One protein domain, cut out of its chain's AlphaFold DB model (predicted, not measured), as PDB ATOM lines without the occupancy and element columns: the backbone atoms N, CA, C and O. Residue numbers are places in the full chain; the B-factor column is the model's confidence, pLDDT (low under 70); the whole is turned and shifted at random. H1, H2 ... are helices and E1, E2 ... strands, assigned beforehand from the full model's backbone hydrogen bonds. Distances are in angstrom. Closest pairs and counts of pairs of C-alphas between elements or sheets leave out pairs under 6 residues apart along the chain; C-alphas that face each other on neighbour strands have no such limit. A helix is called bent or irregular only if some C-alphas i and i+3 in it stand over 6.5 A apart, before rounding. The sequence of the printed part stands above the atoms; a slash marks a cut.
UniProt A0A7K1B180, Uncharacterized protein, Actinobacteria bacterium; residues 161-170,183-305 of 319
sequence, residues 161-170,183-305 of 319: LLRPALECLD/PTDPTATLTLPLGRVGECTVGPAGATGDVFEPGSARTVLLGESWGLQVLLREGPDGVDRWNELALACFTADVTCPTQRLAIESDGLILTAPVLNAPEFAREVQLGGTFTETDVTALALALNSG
ATOM      1  N   LEU A 161     416.992 311.354 397.563       94.56
ATOM      2  CA  LEU A 161     417.219 311.910 396.230       94.56
ATOM      3  C   LEU A 161     418.707 312.211 396.039       94.56
ATOM      4  O   LEU A 161     419.365 312.781 396.908       94.56
ATOM      5  N   LEU A 162     419.235 311.836 394.878       95.56
ATOM      6  CA  LEU A 162     420.597 312.139 394.461       95.56
ATOM      7  C   LEU A 162     420.530 313.318 393.503       95.56
ATOM      8  O   LEU A 162     419.989 313.198 392.398       95.56
ATOM      9  N   ARG A 163     421.071 314.457 393.921       96.25
ATOM     10  CA  ARG A 163     420.958 315.712 393.181       96.25
ATOM     11  C   ARG A 163     422.315 316.344 392.910       96.25
ATOM     12  O   ARG A 163     423.069 316.577 393.851       96.25
ATOM     13  N   PRO A 164     422.631 316.696 391.660       96.31
ATOM     14  CA  PRO A 164     423.768 317.558 391.373       96.31
ATOM     15  C   PRO A 164     423.671 318.889 392.126       96.31
ATOM     16  O   PRO A 164     422.635 319.559 392.075       96.31
ATOM     17  N   ALA A 165     424.738 319.293 392.808       94.00
ATOM     18  CA  ALA A 165     424.819 320.628 393.379       94.00
ATOM     19  C   ALA A 165     425.218 321.637 392.290       94.00
ATOM     20  O   ALA A 165     426.156 321.430 391.518       94.00
ATOM     21  N   LEU A 166     424.460 322.727 392.218       95.06
ATOM     22  CA  LEU A 166     424.697 323.847 391.307       95.06
ATOM     23  C   LEU A 166     425.477 324.958 392.007       95.06
ATOM     24  O   LEU A 166     426.302 325.623 391.388       95.06
ATOM     25  N   GLU A 167     425.227 325.122 393.303       92.00
ATOM     26  CA  GLU A 167     425.919 326.057 394.180       92.00
ATOM     27  C   GLU A 167     425.832 325.526 395.614       92.00
ATOM     28  O   GLU A 167     424.779 325.042 396.021       92.00
ATOM     29  N   CYS A 168     426.912 325.606 396.386       86.81
ATOM     30  CA  CYS A 168     426.902 325.309 397.816       86.81
ATOM     31  C   CYS A 168     427.626 326.438 398.532       86.81
ATOM     32  O   CYS A 168     428.781 326.719 398.209       86.81
ATOM     33  N   LEU A 169     426.947 327.079 399.477       75.94
ATOM     34  CA  LEU A 169     427.560 328.096 400.320       75.94
ATOM     35  C   LEU A 169     428.226 327.390 401.506       75.94
ATOM     36  O   LEU A 169     427.585 326.606 402.207       75.94
ATOM     37  N   ASP A 170     429.524 327.630 401.687       63.56
ATOM     38  CA  ASP A 170     430.318 326.957 402.713       63.56
ATOM     39  C   ASP A 170     429.979 327.432 404.139       63.56
ATOM     40  O   ASP A 170     429.587 328.573 404.387       63.56
ATOM     41  N   PRO A 183     409.834 321.613 400.881       68.31
ATOM     42  CA  PRO A 183     409.075 320.749 399.983       68.31
ATOM     43  C   PRO A 183     409.998 320.077 398.960       68.31
ATOM     44  O   PRO A 183     410.778 320.756 398.290       68.31
ATOM     45  N   THR A 184     409.883 318.758 398.812       76.44
ATOM     46  CA  THR A 184     410.717 317.973 397.899       76.44
ATOM     47  C   THR A 184     410.016 317.785 396.553       76.44
ATOM     48  O   THR A 184     409.215 316.876 396.356       76.44
ATOM     49  N   ASP A 185     410.293 318.664 395.588       84.69
ATOM     50  CA  ASP A 185     409.939 318.418 394.181       84.69
ATOM     51  C   ASP A 185     411.165 317.851 393.446       84.69
ATOM     52  O   ASP A 185     412.097 318.617 393.166       84.69
ATOM     53  N   PRO A 186     411.202 316.545 393.108       87.25
ATOM     54  CA  PRO A 186     412.359 315.907 392.476       87.25
ATOM     55  C   PRO A 186     412.671 316.464 391.083       87.25
ATOM     56  O   PRO A 186     413.759 316.234 390.566       87.25
ATOM     57  N   THR A 187     411.752 317.205 390.463       90.50
ATOM     58  CA  THR A 187     411.924 317.758 389.113       90.50
ATOM     59  C   THR A 187     412.397 319.209 389.104       90.50
ATOM     60  O   THR A 187     412.822 319.710 388.061       90.50
ATOM     61  N   ALA A 188     412.357 319.882 390.253       90.75
ATOM     62  CA  ALA A 188     412.703 321.290 390.377       90.75
ATOM     63  C   ALA A 188     414.151 321.496 390.834       90.75
ATOM     64  O   ALA A 188     414.727 320.676 391.548       90.75
ATOM     65  N   THR A 189     414.710 322.652 390.484       92.94
ATOM     66  CA  THR A 189     415.880 323.206 391.173       92.94
ATOM     67  C   THR A 189     415.433 323.782 392.512       92.94
ATOM     68  O   THR A 189     414.491 324.573 392.546       92.94
ATOM     69  N   LEU A 190     416.108 323.408 393.598       92.19
ATOM     70  CA  LEU A 190     415.747 323.801 394.962       92.19
ATOM     71  C   LEU A 190     416.976 324.285 395.727       92.19
ATOM     72  O   LEU A 190     418.071 323.774 395.517       92.19
ATOM     73  N   THR A 191     416.784 325.226 396.645       91.69
ATOM     74  CA  THR A 191     417.783 325.550 397.670       91.69
ATOM     75  C   THR A 191     417.395 324.810 398.937       91.69
ATOM     76  O   THR A 191     416.308 325.026 399.473       91.69
ATOM     77  N   LEU A 192     418.256 323.892 399.367       89.56
ATOM     78  CA  LEU A 192     418.015 323.013 400.504       89.56
ATOM     79  C   LEU A 192     419.106 323.210 401.560       89.56
ATOM     80  O   LEU A 192     420.266 323.436 401.199       89.56
ATOM     81  N   PRO A 193     418.770 323.069 402.852       87.62
ATOM     82  CA  PRO A 193     419.773 323.058 403.906       87.62
ATOM     83  C   PRO A 193     420.768 321.906 403.695       87.62
ATOM     84  O   PRO A 193     420.371 320.796 403.339       87.62
ATOM     85  N   LEU A 194     422.055 322.173 403.926       85.00
ATOM     86  CA  LEU A 194     423.143 321.197 403.988       85.00
ATOM     87  C   LEU A 194     423.555 321.027 405.452       85.00
ATOM     88  O   LEU A 194     424.119 321.937 406.065       85.00
ATOM     89  N   GLY A 195     423.273 319.856 406.022       77.25
ATOM     90  CA  GLY A 195     423.513 319.602 407.438       77.25
ATOM     91  C   GLY A 195     422.802 320.633 408.326       77.25
ATOM     92  O   GLY A 195     421.589 320.802 408.240       77.25
ATOM     93  N   ARG A 196     423.550 321.314 409.204       65.81
ATOM     94  CA  ARG A 196     422.998 322.294 410.168       65.81
ATOM     95  C   ARG A 196     423.493 323.731 409.986       65.81
ATOM     96  O   ARG A 196     423.097 324.595 410.764       65.81
ATOM     97  N   VAL A 197     424.390 323.982 409.036       61.00
ATOM     98  CA  VAL A 197     425.169 325.236 408.971       61.00
ATOM     99  C   VAL A 197     425.437 325.712 407.537       61.00
ATOM    100  O   VAL A 197     426.321 326.531 407.310       61.00
ATOM    101  N   GLY A 198     424.682 325.223 406.553       79.31
ATOM    102  CA  GLY A 198     424.827 325.659 405.168       79.31
ATOM    103  C   GLY A 198     423.588 325.382 404.332       79.31
ATOM    104  O   GLY A 198     422.616 324.786 404.798       79.31
ATOM    105  N   GLU A 199     423.642 325.803 403.077       88.06
ATOM    106  CA  GLU A 199     422.628 325.509 402.073       88.06
ATOM    107  C   GLU A 199     423.293 325.248 400.722       88.06
ATOM    108  O   GLU A 199     424.337 325.820 400.391       88.06
ATOM    109  N   CYS A 200     422.682 324.369 399.934       90.00
ATOM    110  CA  CYS A 200     423.056 324.166 398.547       90.00
ATOM    111  C   CYS A 200     421.845 324.375 397.650       90.00
ATOM    112  O   CYS A 200     420.759 323.851 397.902       90.00
ATOM    113  N   THR A 201     422.066 325.081 396.548       93.69
ATOM    114  CA  THR A 201     421.169 325.032 395.403       93.69
ATOM    115  C   THR A 201     421.495 323.783 394.602       93.69
ATOM    116  O   THR A 201     422.608 323.611 394.106       93.69
ATOM    117  N   VAL A 202     420.516 322.901 394.484       94.69
ATOM    118  CA  VAL A 202     420.617 321.605 393.823       94.69
ATOM    119  C   VAL A 202     419.698 321.557 392.612       94.69
ATOM    120  O   VAL A 202     418.591 322.095 392.629       94.69
ATOM    121  N   GLY A 203     420.165 320.915 391.544       94.38
ATOM    122  CA  GLY A 203     419.366 320.660 390.352       94.38
ATOM    123  C   GLY A 203     418.309 319.575 390.588       94.38
ATOM    124  O   GLY A 203     418.211 319.035 391.697       94.38
ATOM    125  N   PRO A 204     417.524 319.231 389.552       95.06
ATOM    126  CA  PRO A 204     416.596 318.106 389.596       95.06
ATOM    127  C   PRO A 204     417.282 316.808 390.044       95.06
ATOM    128  O   PRO A 204     418.475 316.602 389.796       95.06
ATOM    129  N   ALA A 205     416.526 315.922 390.688       95.38
ATOM    130  CA  ALA A 205     417.006 314.614 391.106       95.38
ATOM    131  C   ALA A 205     417.437 313.791 389.891       95.38
ATOM    132  O   ALA A 205     416.660 313.509 388.979       95.38
ATOM    133  N   GLY A 206     418.707 313.402 389.904       94.06
ATOM    134  CA  GLY A 206     419.275 312.479 388.942       94.06
ATOM    135  C   GLY A 206     418.867 311.044 389.250       94.06
ATOM    136  O   GLY A 206     418.570 310.276 388.345       94.06
ATOM    137  N   ALA A 207     418.800 310.668 390.518       94.75
ATOM    138  CA  ALA A 207     418.347 309.346 390.928       94.75
ATOM    139  C   ALA A 207     417.636 309.426 392.279       94.75
ATOM    140  O   ALA A 207     417.693 310.449 392.964       94.75
ATOM    141  N   THR A 208     416.980 308.337 392.661       93.69
ATOM    142  CA  THR A 208     416.455 308.133 394.013       93.69
ATOM    143  C   THR A 208     417.345 307.138 394.765       93.69
ATOM    144  O   THR A 208     418.283 306.568 394.198       93.69
ATOM    145  N   GLY A 209     417.030 306.879 396.036       91.62
ATOM    146  CA  GLY A 209     417.634 305.794 396.820       91.62
ATOM    147  C   GLY A 209     417.554 304.412 396.150       91.62
ATOM    148  O   GLY A 209     418.313 303.516 396.501       91.62
ATOM    149  N   ASP A 210     416.724 304.263 395.116       92.44
ATOM    150  CA  ASP A 210     416.641 303.084 394.259       92.44
ATOM    151  C   ASP A 210     417.902 302.787 393.440       92.44
ATOM    152  O   ASP A 210     417.981 301.773 392.757       92.44
ATOM    153  N   VAL A 211     418.925 303.627 393.487       95.38
ATOM    154  CA  VAL A 211     420.222 303.253 392.912       95.38
ATOM    155  C   VAL A 211     420.955 302.208 393.775       95.38
ATOM    156  O   VAL A 211     421.835 301.485 393.294       95.38
ATOM    157  N   PHE A 212     420.583 302.104 395.054       95.75
ATOM    158  CA  PHE A 212     421.235 301.263 396.051       95.75
ATOM    159  C   PHE A 212     420.560 299.893 396.202       95.75
ATOM    160  O   PHE A 212     419.344 299.730 396.057       95.75
ATOM    161  N   GLU A 213     421.371 298.878 396.479       95.38
ATOM    162  CA  GLU A 213     420.932 297.517 396.765       95.38
ATOM    163  C   GLU A 213     420.268 297.475 398.154       95.38
ATOM    164  O   GLU A 213     420.932 297.816 399.144       95.38
ATOM    165  N   PRO A 214     418.992 297.052 398.256       91.31
ATOM    166  CA  PRO A 214     418.306 296.934 399.539       91.31
ATOM    167  C   PRO A 214     419.053 296.005 400.499       91.31
ATOM    168  O   PRO A 214     419.686 295.030 400.094       91.31
ATOM    169  N   GLY A 215     419.010 296.320 401.790       91.75
ATOM    170  CA  GLY A 215     419.698 295.559 402.832       91.75
ATOM    171  C   GLY A 215     421.231 295.616 402.778       91.75
ATOM    172  O   GLY A 215     421.874 294.908 403.556       91.75
ATOM    173  N   SER A 216     421.850 296.420 401.902       94.81
ATOM    174  CA  SER A 216     423.316 296.528 401.784       94.81
ATOM    175  C   SER A 216     423.928 297.715 402.529       94.81
ATOM    176  O   SER A 216     425.141 297.727 402.749       94.81
ATOM    177  N   ALA A 217     423.123 298.700 402.932       94.88
ATOM    178  CA  ALA A 217     423.613 299.919 403.557       94.88
ATOM    179  C   ALA A 217     424.076 299.640 404.993       94.88
ATOM    180  O   ALA A 217     423.369 299.011 405.787       94.88
ATOM    181  N   ARG A 218     425.288 300.087 405.325       93.25
ATOM    182  CA  ARG A 218     425.931 299.909 406.629       93.25
ATOM    183  C   ARG A 218     426.540 301.228 407.082       93.25
ATOM    184  O   ARG A 218     427.257 301.884 406.326       93.25
ATOM    185  N   THR A 219     426.282 301.593 408.330       92.50
ATOM    186  CA  THR A 219     426.977 302.704 408.978       92.50
ATOM    187  C   THR A 219     428.417 302.283 409.273       92.50
ATOM    188  O   THR A 219     428.686 301.164 409.715       92.50
ATOM    189  N   VAL A 220     429.369 303.158 408.969       92.81
ATOM    190  CA  VAL A 220     430.803 302.910 409.145       92.81
ATOM    191  C   VAL A 220     431.489 304.153 409.703       92.81
ATOM    192  O   VAL A 220     431.008 305.273 409.530       92.81
ATOM    193  N   LEU A 221     432.635 303.966 410.356       89.88
ATOM    194  CA  LEU A 221     433.527 305.066 410.720       89.88
ATOM    195  C   LEU A 221     434.585 305.239 409.627       89.88
ATOM    196  O   LEU A 221     435.427 304.363 409.414       89.88
ATOM    197  N   LEU A 222     434.542 306.377 408.938       84.62
ATOM    198  CA  LEU A 222     435.524 306.786 407.938       84.62
ATOM    199  C   LEU A 222     436.554 307.695 408.617       84.62
ATOM    200  O   LEU A 222     436.460 308.920 408.584       84.62
ATOM    201  N   GLY A 223     437.522 307.078 409.295       84.94
ATOM    202  CA  GLY A 223     438.428 307.794 410.194       84.94
ATOM    203  C   GLY A 223     437.724 308.130 411.509       84.94
ATOM    204  O   GLY A 223     437.350 307.220 412.245       84.94
ATOM    205  N   GLU A 224     437.551 309.420 411.801       83.56
ATOM    206  CA  GLU A 224     436.859 309.914 413.007       83.56
ATOM    207  C   GLU A 224     435.424 310.396 412.718       83.56
ATOM    208  O   GLU A 224     434.750 310.908 413.609       83.56
ATOM    209  N   SER A 225     434.950 310.247 411.478       85.06
ATOM    210  CA  SER A 225     433.636 310.722 411.037       85.06
ATOM    211  C   SER A 225     432.718 309.566 410.655       85.06
ATOM    212  O   SER A 225     433.166 308.534 410.151       85.06
ATOM    213  N   TRP A 226     431.418 309.755 410.867       90.12
ATOM    214  CA  TRP A 226     430.400 308.822 410.404       90.12
ATOM    215  C   TRP A 226     430.291 308.840 408.878       90.12
ATOM    216  O   TRP A 226     430.385 309.889 408.238       90.12
ATOM    217  N   GLY A 227     430.078 307.666 408.299       91.19
ATOM    218  CA  GLY A 227     429.845 307.490 406.877       91.19
ATOM    219  C   GLY A 227     428.967 306.281 406.597       91.19
ATOM    220  O   GLY A 227     428.625 305.505 407.492       91.19
ATOM    221  N   LEU A 228     428.605 306.133 405.331       93.19
ATOM    222  CA  LEU A 228     427.771 305.046 404.848       93.19
ATOM    223  C   LEU A 228     428.545 304.225 403.822       93.19
ATOM    224  O   LEU A 228     429.029 304.775 402.837       93.19
ATOM    225  N   GLN A 229     428.631 302.915 404.020       94.69
ATOM    226  CA  GLN A 229     429.033 301.976 402.977       94.69
ATOM    227  C   GLN A 229     427.776 301.314 402.418       94.69
ATOM    228  O   GLN A 229     426.921 300.870 403.181       94.69
ATOM    229  N   VAL A 230     427.647 301.259 401.096       95.75
ATOM    230  CA  VAL A 230     426.458 300.702 400.442       95.75
ATOM    231  C   VAL A 230     426.824 300.116 399.079       95.75
ATOM    232  O   VAL A 230     427.774 300.565 398.430       95.75
ATOM    233  N   LEU A 231     426.086 299.090 398.654       96.94
ATOM    234  CA  LEU A 231     426.215 298.520 397.319       96.94
ATOM    235  C   LEU A 231     425.217 299.179 396.366       96.94
ATOM    236  O   LEU A 231     424.075 299.446 396.721       96.94
ATOM    237  N   LEU A 232     425.641 299.399 395.130       96.81
ATOM    238  CA  LEU A 232     424.798 299.796 394.015       96.81
ATOM    239  C   LEU A 232     424.136 298.555 393.406       96.81
ATOM    240  O   LEU A 232     424.760 297.480 393.308       96.81
ATOM    241  N   ARG A 233     422.891 298.720 392.948       96.69
ATOM    242  CA  ARG A 233     422.208 297.706 392.134       96.69
ATOM    243  C   ARG A 233     422.950 297.496 390.817       96.69
ATOM    244  O   ARG A 233     423.708 298.352 390.359       96.69
ATOM    245  N   GLU A 234     422.769 296.335 390.204       95.69
ATOM    246  CA  GLU A 234     423.328 296.088 388.873       95.69
ATOM    247  C   GLU A 234     422.463 296.710 387.775       95.69
ATOM    248  O   GLU A 234     421.241 296.782 387.893       95.69
ATOM    249  N   GLY A 235     423.110 297.093 386.676       95.31
ATOM    250  CA  GLY A 235     422.438 297.518 385.455       95.31
ATOM    251  C   GLY A 235     421.944 298.971 385.467       95.31
ATOM    252  O   GLY A 235     422.454 299.794 386.238       95.31
ATOM    253  N   PRO A 236     420.962 299.284 384.594       95.62
ATOM    254  CA  PRO A 236     420.639 300.650 384.190       95.62
ATOM    255  C   PRO A 236     420.132 301.519 385.339       95.62
ATOM    256  O   PRO A 236     420.452 302.699 385.380       95.62
ATOM    257  N   ASP A 237     419.389 300.936 386.283       93.50
ATOM    258  CA  ASP A 237     418.791 301.665 387.409       93.50
ATOM    259  C   ASP A 237     419.731 301.771 388.623       93.50
ATOM    260  O   ASP A 237     419.425 302.470 389.585       93.50
ATOM    261  N   GLY A 238     420.874 301.078 388.594       95.75
ATOM    262  CA  GLY A 238     421.856 301.044 389.672       95.75
ATOM    263  C   GLY A 238     423.180 301.681 389.264       95.75
ATOM    264  O   GLY A 238     423.277 302.891 389.064       95.75
ATOM    265  N   VAL A 239     424.224 300.860 389.145       97.06
ATOM    266  CA  VAL A 239     425.599 301.303 388.869       97.06
ATOM    267  C   VAL A 239     425.726 302.173 387.617       97.06
ATOM    268  O   VAL A 239     426.492 303.134 387.633       97.06
ATOM    269  N   ASP A 240     424.950 301.904 386.564       96.75
ATOM    270  CA  ASP A 240     425.002 302.703 385.337       96.75
ATOM    271  C   ASP A 240     424.442 304.111 385.586       96.75
ATOM    272  O   ASP A 240     425.072 305.101 385.208       96.75
ATOM    273  N   ARG A 241     423.312 304.220 386.304       97.38
ATOM    274  CA  ARG A 241     422.723 305.516 386.672       97.38
ATOM    275  C   ARG A 241     423.613 306.305 387.623       97.38
ATOM    276  O   ARG A 241     423.764 307.515 387.457       97.38
ATOM    277  N   TRP A 242     424.217 305.635 388.604       96.75
ATOM    278  CA  TRP A 242     425.197 306.259 389.494       96.75
ATOM    279  C   TRP A 242     426.381 306.820 388.702       96.75
ATOM    280  O   TRP A 242     426.755 307.975 388.898       96.75
ATOM    281  N   ASN A 243     426.945 306.031 387.785       96.94
ATOM    282  CA  ASN A 243     428.106 306.431 386.994       96.94
ATOM    283  C   ASN A 243     427.788 307.550 385.994       96.94
ATOM    284  O   ASN A 243     428.640 308.398 385.753       96.94
ATOM    285  N   GLU A 244     426.564 307.623 385.470       96.94
ATOM    286  CA  GLU A 244     426.121 308.765 384.662       96.94
ATOM    287  C   GLU A 244     426.183 310.079 385.461       96.94
ATOM    288  O   GLU A 244     426.743 311.073 384.991       96.94
ATOM    289  N   LEU A 245     425.670 310.073 386.697       96.56
ATOM    290  CA  LEU A 245     425.726 311.235 387.591       96.56
ATOM    291  C   LEU A 245     427.155 311.539 388.041       96.56
ATOM    292  O   LEU A 245     427.569 312.702 388.060       96.56
ATOM    293  N   ALA A 246     427.919 310.501 388.380       96.19
ATOM    294  CA  ALA A 246     429.306 310.630 388.794       96.19
ATOM    295  C   ALA A 246     430.162 311.255 387.693       96.19
ATOM    296  O   ALA A 246     430.920 312.176 387.980       96.19
ATOM    297  N   LEU A 247     430.002 310.816 386.442       97.50
ATOM    298  CA  LEU A 247     430.701 311.379 385.293       97.50
ATOM    299  C   LEU A 247     430.362 312.859 385.109       97.50
ATOM    300  O   LEU A 247     431.282 313.671 385.015       97.50
ATOM    301  N   ALA A 248     429.072 313.216 385.114       96.44
ATOM    302  CA  ALA A 248     428.629 314.601 384.950       96.44
ATOM    303  C   ALA A 248     429.238 315.527 386.018       96.44
ATOM    304  O   ALA A 248     429.775 316.589 385.694       96.44
ATOM    305  N   CYS A 249     429.227 315.099 387.283       96.31
ATOM    306  CA  CYS A 249     429.858 315.837 388.374       96.31
ATOM    307  C   CYS A 249     431.383 315.852 388.266       96.31
ATOM    308  O   CYS A 249     431.994 316.909 388.387       96.31
ATOM    309  N   PHE A 250     432.021 314.723 387.974       96.62
ATOM    310  CA  PHE A 250     433.474 314.643 387.855       96.62
ATOM    311  C   PHE A 250     434.014 315.589 386.774       96.62
ATOM    312  O   PHE A 250     435.013 316.274 386.995       96.62
ATOM    313  N   THR A 251     433.335 315.692 385.628       96.38
ATOM    314  CA  THR A 251     433.744 316.574 384.523       96.38
ATOM    315  C   THR A 251     433.299 318.028 384.680       96.38
ATOM    316  O   THR A 251     433.557 318.816 383.771       96.38
ATOM    317  N   ALA A 252     432.649 318.387 385.794       95.56
ATOM    318  CA  ALA A 252     432.039 319.701 386.008       95.56
ATOM    319  C   ALA A 252     431.101 320.102 384.851       95.56
ATOM    320  O   ALA A 252     431.178 321.215 384.323       95.56
ATOM    321  N   ASP A 253     430.249 319.167 384.416       96.56
ATOM    322  CA  ASP A 253     429.232 319.446 383.404       96.56
ATOM    323  C   ASP A 253     428.305 320.585 383.862       96.56
ATOM    324  O   ASP A 253     428.153 320.843 385.057       96.56
ATOM    325  N   VAL A 254     427.636 321.257 382.921       93.94
ATOM    326  CA  VAL A 254     426.684 322.340 383.233       93.94
ATOM    327  C   VAL A 254     425.570 321.897 384.192       93.94
ATOM    328  O   VAL A 254     425.016 322.725 384.915       93.94
ATOM    329  N   THR A 255     425.254 320.601 384.225       93.25
ATOM    330  CA  THR A 255     424.286 320.006 385.154       93.25
ATOM    331  C   THR A 255     424.844 319.748 386.556       93.25
ATOM    332  O   THR A 255     424.052 319.621 387.485       93.25
ATOM    333  N   CYS A 256     426.169 319.706 386.740       95.81
ATOM    334  CA  CYS A 256     426.840 319.513 388.031       95.81
ATOM    335  C   CYS A 256     428.148 320.334 388.124       95.81
ATOM    336  O   CYS A 256     429.244 319.773 388.255       95.81
ATOM    337  N   PRO A 257     428.066 321.675 388.057       95.44
ATOM    338  CA  PRO A 257     429.237 322.538 387.905       95.44
ATOM    339  C   PRO A 257     430.142 322.554 389.143       95.44
ATOM    340  O   PRO A 257     431.329 322.848 389.030       95.44
ATOM    341  N   THR A 258     429.612 322.224 390.326       94.50
ATOM    342  CA  THR A 258     430.390 322.204 391.574       94.50
ATOM    343  C   THR A 258     431.103 320.876 391.813       94.50
ATOM    344  O   THR A 258     431.753 320.725 392.844       94.50
ATOM    345  N   GLN A 259     430.929 319.890 390.926       94.75
ATOM    346  CA  GLN A 259     431.442 318.523 391.074       94.75
ATOM    347  C   GLN A 259     430.940 317.772 392.317       94.75
ATOM    348  O   GLN A 259     431.527 316.763 392.718       94.75
ATOM    349  N   ARG A 260     429.855 318.250 392.939       92.94
ATOM    350  CA  ARG A 260     429.288 317.675 394.164       92.94
ATOM    351  C   ARG A 260     427.938 317.035 393.871       92.94
ATOM    352  O   ARG A 260     427.087 317.657 393.240       92.94
ATOM    353  N   LEU A 261     427.727 315.826 394.381       94.44
ATOM    354  CA  LEU A 261     426.430 315.149 394.339       94.44
ATOM    355  C   LEU A 261     425.821 315.183 395.735       94.44
ATOM    356  O   LEU A 261     426.314 314.525 396.646       94.44
ATOM    357  N   ALA A 262     424.772 315.974 395.907       94.00
ATOM    358  CA  ALA A 262     424.006 316.044 397.135       94.00
ATOM    359  C   ALA A 262     423.178 314.767 397.328       94.00
ATOM    360  O   ALA A 262     422.478 314.317 396.419       94.00
ATOM    361  N   ILE A 263     423.249 314.217 398.537       92.69
ATOM    362  CA  ILE A 263     422.380 313.151 399.026       92.69
ATOM    363  C   ILE A 263     421.347 313.810 399.931       92.69
ATOM    364  O   ILE A 263     421.629 314.177 401.076       92.69
ATOM    365  N   GLU A 264     420.164 314.015 399.374       92.19
ATOM    366  CA  GLU A 264     419.017 314.602 400.050       92.19
ATOM    367  C   GLU A 264     418.178 313.504 400.702       92.19
ATOM    368  O   GLU A 264     417.897 312.483 400.078       92.19
ATOM    369  N   SER A 265     417.741 313.741 401.937       90.38
ATOM    370  CA  SER A 265     416.710 312.960 402.608       90.38
ATOM    371  C   SER A 265     415.625 313.885 403.150       90.38
ATOM    372  O   SER A 265     415.887 314.717 404.023       90.38
ATOM    373  N   ASP A 266     414.406 313.733 402.631       86.69
ATOM    374  CA  ASP A 266     413.221 314.489 403.053       86.69
ATOM    375  C   ASP A 266     413.473 316.010 403.142       86.69
ATOM    376  O   ASP A 266     413.262 316.618 404.192       86.69
ATOM    377  N   GLY A 267     414.003 316.633 402.082       87.44
ATOM    378  CA  GLY A 267     414.186 318.089 402.009       87.44
ATOM    379  C   GLY A 267     415.383 318.632 402.788       87.44
ATOM    380  O   GLY A 267     415.495 319.847 402.967       87.44
ATOM    381  N   LEU A 268     416.268 317.748 403.254       87.69
ATOM    382  CA  LEU A 268     417.536 318.070 403.903       87.69
ATOM    383  C   LEU A 268     418.677 317.364 403.173       87.69
ATOM    384  O   LEU A 268     418.663 316.143 403.029       87.69
ATOM    385  N   ILE A 269     419.702 318.104 402.762       89.88
ATOM    386  CA  ILE A 269     420.929 317.509 402.237       89.88
ATOM    387  C   ILE A 269     421.765 317.024 403.419       89.88
ATOM    388  O   ILE A 269     422.240 317.818 404.230       89.88
ATOM    389  N   LEU A 270     421.953 315.709 403.510       87.88
ATOM    390  CA  LEU A 270     422.743 315.091 404.576       87.88
ATOM    391  C   LEU A 270     424.242 315.219 404.304       87.88
ATOM    392  O   LEU A 270     425.036 315.439 405.211       87.88
ATOM    393  N   THR A 271     424.631 315.086 403.037       87.88
ATOM    394  CA  THR A 271     426.003 315.283 402.573       87.88
ATOM    395  C   THR A 271     426.004 315.679 401.100       87.88
ATOM    396  O   THR A 271     425.080 315.353 400.360       87.88
ATOM    397  N   ALA A 272     427.057 316.362 400.663       90.50
ATOM    398  CA  ALA A 272     427.296 316.687 399.260       90.50
ATOM    399  C   ALA A 272     428.781 316.462 398.930       90.50
ATOM    400  O   ALA A 272     429.537 317.439 398.852       90.50
ATOM    401  N   PRO A 273     429.239 315.199 398.824       88.06
ATOM    402  CA  PRO A 273     430.630 314.880 398.528       88.06
ATOM    403  C   PRO A 273     431.038 315.341 397.129       88.06
ATOM    404  O   PRO A 273     430.231 315.351 396.200       88.06
ATOM    405  N   VAL A 274     432.323 315.664 396.981       90.19
ATOM    406  CA  VAL A 274     432.958 315.867 395.674       90.19
ATOM    407  C   VAL A 274     433.245 314.507 395.047       90.19
ATOM    408  O   VAL A 274     433.833 313.641 395.698       90.19
ATOM    409  N   LEU A 275     432.865 314.322 393.785       91.75
ATOM    410  CA  LEU A 275     433.093 313.071 393.065       91.75
ATOM    411  C   LEU A 275     434.539 313.036 392.580       91.75
ATOM    412  O   LEU A 275     434.974 313.886 391.808       91.75
ATOM    413  N   ASN A 276     435.292 312.042 393.037       90.44
ATOM    414  CA  ASN A 276     436.722 311.894 392.759       90.44
ATOM    415  C   ASN A 276     437.040 310.883 391.646       90.44
ATOM    416  O   ASN A 276     438.205 310.735 391.274       90.44
ATOM    417  N   ALA A 277     436.028 310.211 391.106       93.50
ATOM    418  CA  ALA A 277     436.136 309.366 389.928       93.50
ATOM    419  C   ALA A 277     434.895 309.542 389.039       93.50
ATOM    420  O   ALA A 277     433.812 309.812 389.561       93.50
ATOM    421  N   PRO A 278     435.034 309.380 387.713       93.62
ATOM    422  CA  PRO A 278     433.898 309.402 386.794       93.62
ATOM    423  C   PRO A 278     433.081 308.105 386.839       93.62
ATOM    424  O   PRO A 278     431.924 308.093 386.441       93.62
ATOM    425  N   GLU A 279     433.691 307.014 387.304       94.31
ATOM    426  CA  GLU A 279     433.090 305.689 387.364       94.31
ATOM    427  C   GLU A 279     433.472 305.013 388.677       94.31
ATOM    428  O   GLU A 279     434.619 305.079 389.133       94.31
ATOM    429  N   PHE A 280     432.501 304.329 389.262       92.56
ATOM    430  CA  PHE A 280     432.633 303.533 390.465       92.56
ATOM    431  C   PHE A 280     432.290 302.082 390.141       92.56
ATOM    432  O   PHE A 280     431.501 301.773 389.243       92.56
ATOM    433  N   ALA A 281     432.899 301.177 390.904       92.25
ATOM    434  CA  ALA A 281     432.413 299.810 390.987       92.25
ATOM    435  C   ALA A 281     431.090 299.778 391.776       92.25
ATOM    436  O   ALA A 281     430.491 300.806 392.077       92.25
ATOM    437  N   ARG A 282     430.634 298.582 392.152       92.88
ATOM    438  CA  ARG A 282     429.371 298.428 392.881       92.88
ATOM    439  C   ARG A 282     429.403 298.939 394.319       92.88
ATOM    440  O   ARG A 282     428.356 299.288 394.831       92.88
ATOM    441  N   GLU A 283     430.546 298.942 394.993       94.19
ATOM    442  CA  GLU A 283     430.624 299.416 396.379       94.19
ATOM    443  C   GLU A 283     431.036 300.885 396.416       94.19
ATOM    444  O   GLU A 283     432.060 301.262 395.835       94.19
ATOM    445  N   VAL A 284     430.258 301.700 397.129       93.00
ATOM    446  CA  VAL A 284     430.541 303.122 397.341       93.00
ATOM    447  C   VAL A 284     430.536 303.457 398.828       93.00
ATOM    448  O   VAL A 284     429.811 302.861 399.626       93.00
ATOM    449  N   GLN A 285     431.372 304.425 399.200       91.56
ATOM    450  CA  GLN A 285     431.439 304.965 400.554       91.56
ATOM    451  C   GLN A 285     431.076 306.442 400.527       91.56
ATOM    452  O   GLN A 285     431.798 307.251 399.943       91.56
ATOM    453  N   LEU A 286     429.974 306.792 401.182       88.38
ATOM    454  CA  LEU A 286     429.503 308.160 401.329       88.38
ATOM    455  C   LEU A 286     430.050 308.724 402.642       88.38
ATOM    456  O   LEU A 286     429.614 308.343 403.729       88.38
ATOM    457  N   GLY A 287     431.034 309.613 402.530       83.81
ATOM    458  CA  GLY A 287     431.518 310.433 403.638       83.81
ATOM    459  C   GLY A 287     430.776 311.765 403.727       83.81
ATOM    460  O   GLY A 287     430.036 312.152 402.816       83.81
ATOM    461  N   GLY A 288     430.966 312.485 404.831       78.00
ATOM    462  CA  GLY A 288     430.301 313.767 405.018       78.00
ATOM    463  C   GLY A 288     430.290 314.265 406.451       78.00
ATOM    464  O   GLY A 288     430.946 313.716 407.335       78.00
ATOM    465  N   THR A 289     429.461 315.276 406.673       75.62
ATOM    466  CA  THR A 289     429.117 315.839 407.983       75.62
ATOM    467  C   THR A 289     427.969 315.066 408.649       75.62
ATOM    468  O   THR A 289     427.111 315.643 409.315       75.62
ATOM    469  N   PHE A 290     427.941 313.739 408.477       83.12
ATOM    470  CA  PHE A 290     426.906 312.893 409.060       83.12
ATOM    471  C   PHE A 290     426.954 312.912 410.590       83.12
ATOM    472  O   PHE A 290     428.014 312.749 411.203       83.12
ATOM    473  N   THR A 291     425.778 313.012 411.208       82.69
ATOM    474  CA  THR A 291     425.585 312.550 412.585       82.69
ATOM    475  C   THR A 291     425.298 311.046 412.588       82.69
ATOM    476  O   THR A 291     424.858 310.494 411.578       82.69
ATOM    477  N   GLU A 292     425.518 310.380 413.724       85.31
ATOM    478  CA  GLU A 292     425.190 308.956 413.892       85.31
ATOM    479  C   GLU A 292     423.713 308.674 413.580       85.31
ATOM    480  O   GLU A 292     423.385 307.752 412.831       85.31
ATOM    481  N   THR A 293     422.816 309.517 414.095       82.25
ATOM    482  CA  THR A 293     421.372 309.406 413.871       82.25
ATOM    483  C   THR A 293     421.013 309.589 412.398       82.25
ATOM    484  O   THR A 293     420.211 308.823 411.868       82.25
ATOM    485  N   ASP A 294     421.612 310.567 411.712       84.25
ATOM    486  CA  ASP A 294     421.295 310.840 410.306       84.25
ATOM    487  C   ASP A 294     421.786 309.730 409.379       84.25
ATOM    488  O   ASP A 294     421.052 309.318 408.479       84.25
ATOM    489  N   VAL A 295     422.994 309.205 409.610       89.19
ATOM    490  CA  VAL A 295     423.514 308.095 408.800       89.19
ATOM    491  C   VAL A 295     422.758 306.795 409.071       89.19
ATOM    492  O   VAL A 295     422.535 306.023 408.143       89.19
ATOM    493  N   THR A 296     422.303 306.576 410.308       88.75
ATOM    494  CA  THR A 296     421.480 305.412 410.670       88.75
ATOM    495  C   THR A 296     420.104 305.496 410.021       88.75
ATOM    496  O   THR A 296     419.675 304.543 409.378       88.75
ATOM    497  N   ALA A 297     419.442 306.653 410.102       85.00
ATOM    498  CA  ALA A 297     418.162 306.877 409.434       85.00
ATOM    499  C   ALA A 297     418.281 306.749 407.905       85.00
ATOM    500  O   ALA A 297     417.389 306.197 407.264       85.00
ATOM    501  N   LEU A 298     419.390 307.215 407.317       89.88
ATOM    502  CA  LEU A 298     419.663 307.037 405.891       89.88
ATOM    503  C   LEU A 298     419.866 305.560 405.534       89.88
ATOM    504  O   LEU A 298     419.251 305.082 404.587       89.88
ATOM    505  N   ALA A 299     420.692 304.825 406.286       92.44
ATOM    506  CA  ALA A 299     420.911 303.396 406.060       92.44
ATOM    507  C   ALA A 299     419.593 302.614 406.123       92.44
ATOM    508  O   ALA A 299     419.314 301.791 405.254       92.44
ATOM    509  N   LEU A 300     418.760 302.939 407.109       89.31
ATOM    510  CA  LEU A 300     417.442 302.356 407.302       89.31
ATOM    511  C   LEU A 300     416.521 302.627 406.106       89.31
ATOM    512  O   LEU A 300     415.912 301.699 405.577       89.31
ATOM    513  N   ALA A 301     416.462 303.874 405.636       88.56
ATOM    514  CA  ALA A 301     415.684 304.258 404.462       88.56
ATOM    515  C   ALA A 301     416.159 303.551 403.181       88.56
ATOM    516  O   ALA A 301     415.339 303.137 402.369       88.56
ATOM    517  N   LEU A 302     417.469 303.361 403.008       92.44
ATOM    518  CA  LEU A 302     418.007 302.625 401.861       92.44
ATOM    519  C   LEU A 302     417.765 301.113 401.949       92.44
ATOM    520  O   LEU A 302     417.604 300.465 400.918       92.44
ATOM    521  N   ASN A 303     417.738 300.546 403.159       92.88
ATOM    522  CA  ASN A 303     417.518 299.114 403.349       92.88
ATOM    523  C   ASN A 303     416.039 298.720 403.257       92.88
ATOM    524  O   ASN A 303     415.741 297.694 402.654       92.88
ATOM    525  N   SER A 304     415.148 299.528 403.840       88.00
ATOM    526  CA  SER A 304     413.701 299.259 403.948       88.00
ATOM    527  C   SER A 304     412.853 299.982 402.895       88.00
ATOM    528  O   SER A 304     411.710 299.608 402.648       88.00
ATOM    529  N   GLY A 305     413.404 301.008 402.247       85.94
ATOM    530  CA  GLY A 305     412.683 301.858 401.306       85.94
ATOM    531  C   GLY A 305     411.999 303.068 401.953       85.94
ATOM    532  O   GLY A 305     411.998 303.282 403.174       85.94
TER     533      GLY A 305
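AT A GLANCE: This is residues 161 to 170 and 183 to 305 of the 319 residues of an uncharacterized protein of Actinobacteria bacterium (UniProt A0A7K1B180). A five-stranded sheet, E2 E3 E1 E6 E7, curls like part of a barrel and folds back on itself; beside its E7 edge is a twisted three-stranded sheet, E4 E5 E8, with H2 packed along one face, while H1 packs on the curled sheet near E1 and E6. A long link without named elements, residues 203 to 217, runs from the curled sheet to E4. The printed part has 133 residues, with two named helices and eight named strands in the order E1 E2 E3 E4 E5 H1 E6 E7 E8 H2; both sheets are antiparallel and the class is mixed. The whole is compact and rounded, with a radius of gyration of the C-alphas of 13.4 A and spans of 33 by 32 by 28 A.

HOW THE PARTS SIT: In the larger sheet E1, residues 161 to 169, bends by 80 degrees at residue 166. Its residues 161 to 164 pair with E6, residues 261 to 265 (N 163 to O 262, 2.9 A), and its residues 165 to 169 with E3, residues 198 to 202 (N 201 to O 167, 2.8 A). E3 forms a hairpin with edge strand E2, residues 190 to 194; N 192 and O 200 are 2.9 A apart. E6 forms a hairpin with edge strand E7, residues 268 to 271; N 270 and O 263 are 2.9 A apart. This is a folded sheet, bent back into two leaves: E2 E3 face E6 E7, with E1 as the hinge, and the closest C-alphas of E2 and E7, Leu 194 and Ile 269, are 4.6 A apart. H1, residues 239 to 250, is on this sheet over E6; their closest C-alphas, Cys 249 and Leu 261, are 6.9 A apart. In the smaller sheet E5, residues 225 to 231, forms a hairpin with E4, residues 218 to 222 (N 220 to O 227, 2.9 A), and is also the neighbour of E8, residues 283 to 290 (N 286 to O 228, 2.8 A). H2, residues 292 to 304, makes two layers with this sheet, a helix on one face: its height over the sheet is 9.4 A and it runs along E5, at 1 degree on the local plane. The closest C-alphas of H2 and E5 are Glu 292 and Trp 226, 6.3 A. Between the sheets, the closest C-alphas of E7 and E8, Thr 271 and Gly 288, are 5.2 A apart. H1 and H2 are apart. In H1 and H2 every O i to N i+4 pair is within hydrogen-bond range.

IN THESE COORDINATES: E1 begins at C-alpha 161, (417.219, 311.910, 396.230), and is 19.6 A long. E5 is 19.8 A, E8 18.9 A, H1 15.5 A and H2 18.0 A long. H2 ends at C-alpha 304, (413.701, 299.259, 403.948).

THE WHOLE: The two C-alphas farthest apart, Val 197 and Gly 235, are 36.5 A apart. Residues 171 to 182 are not printed, and C-alphas 170 and 183 are 22.3 A apart across the cut. The links E3 to E4 and E7 to E8 are long. The mean pLDDT of the printed part is 90.5; residues 170, 183, 196 and 197 are under 70.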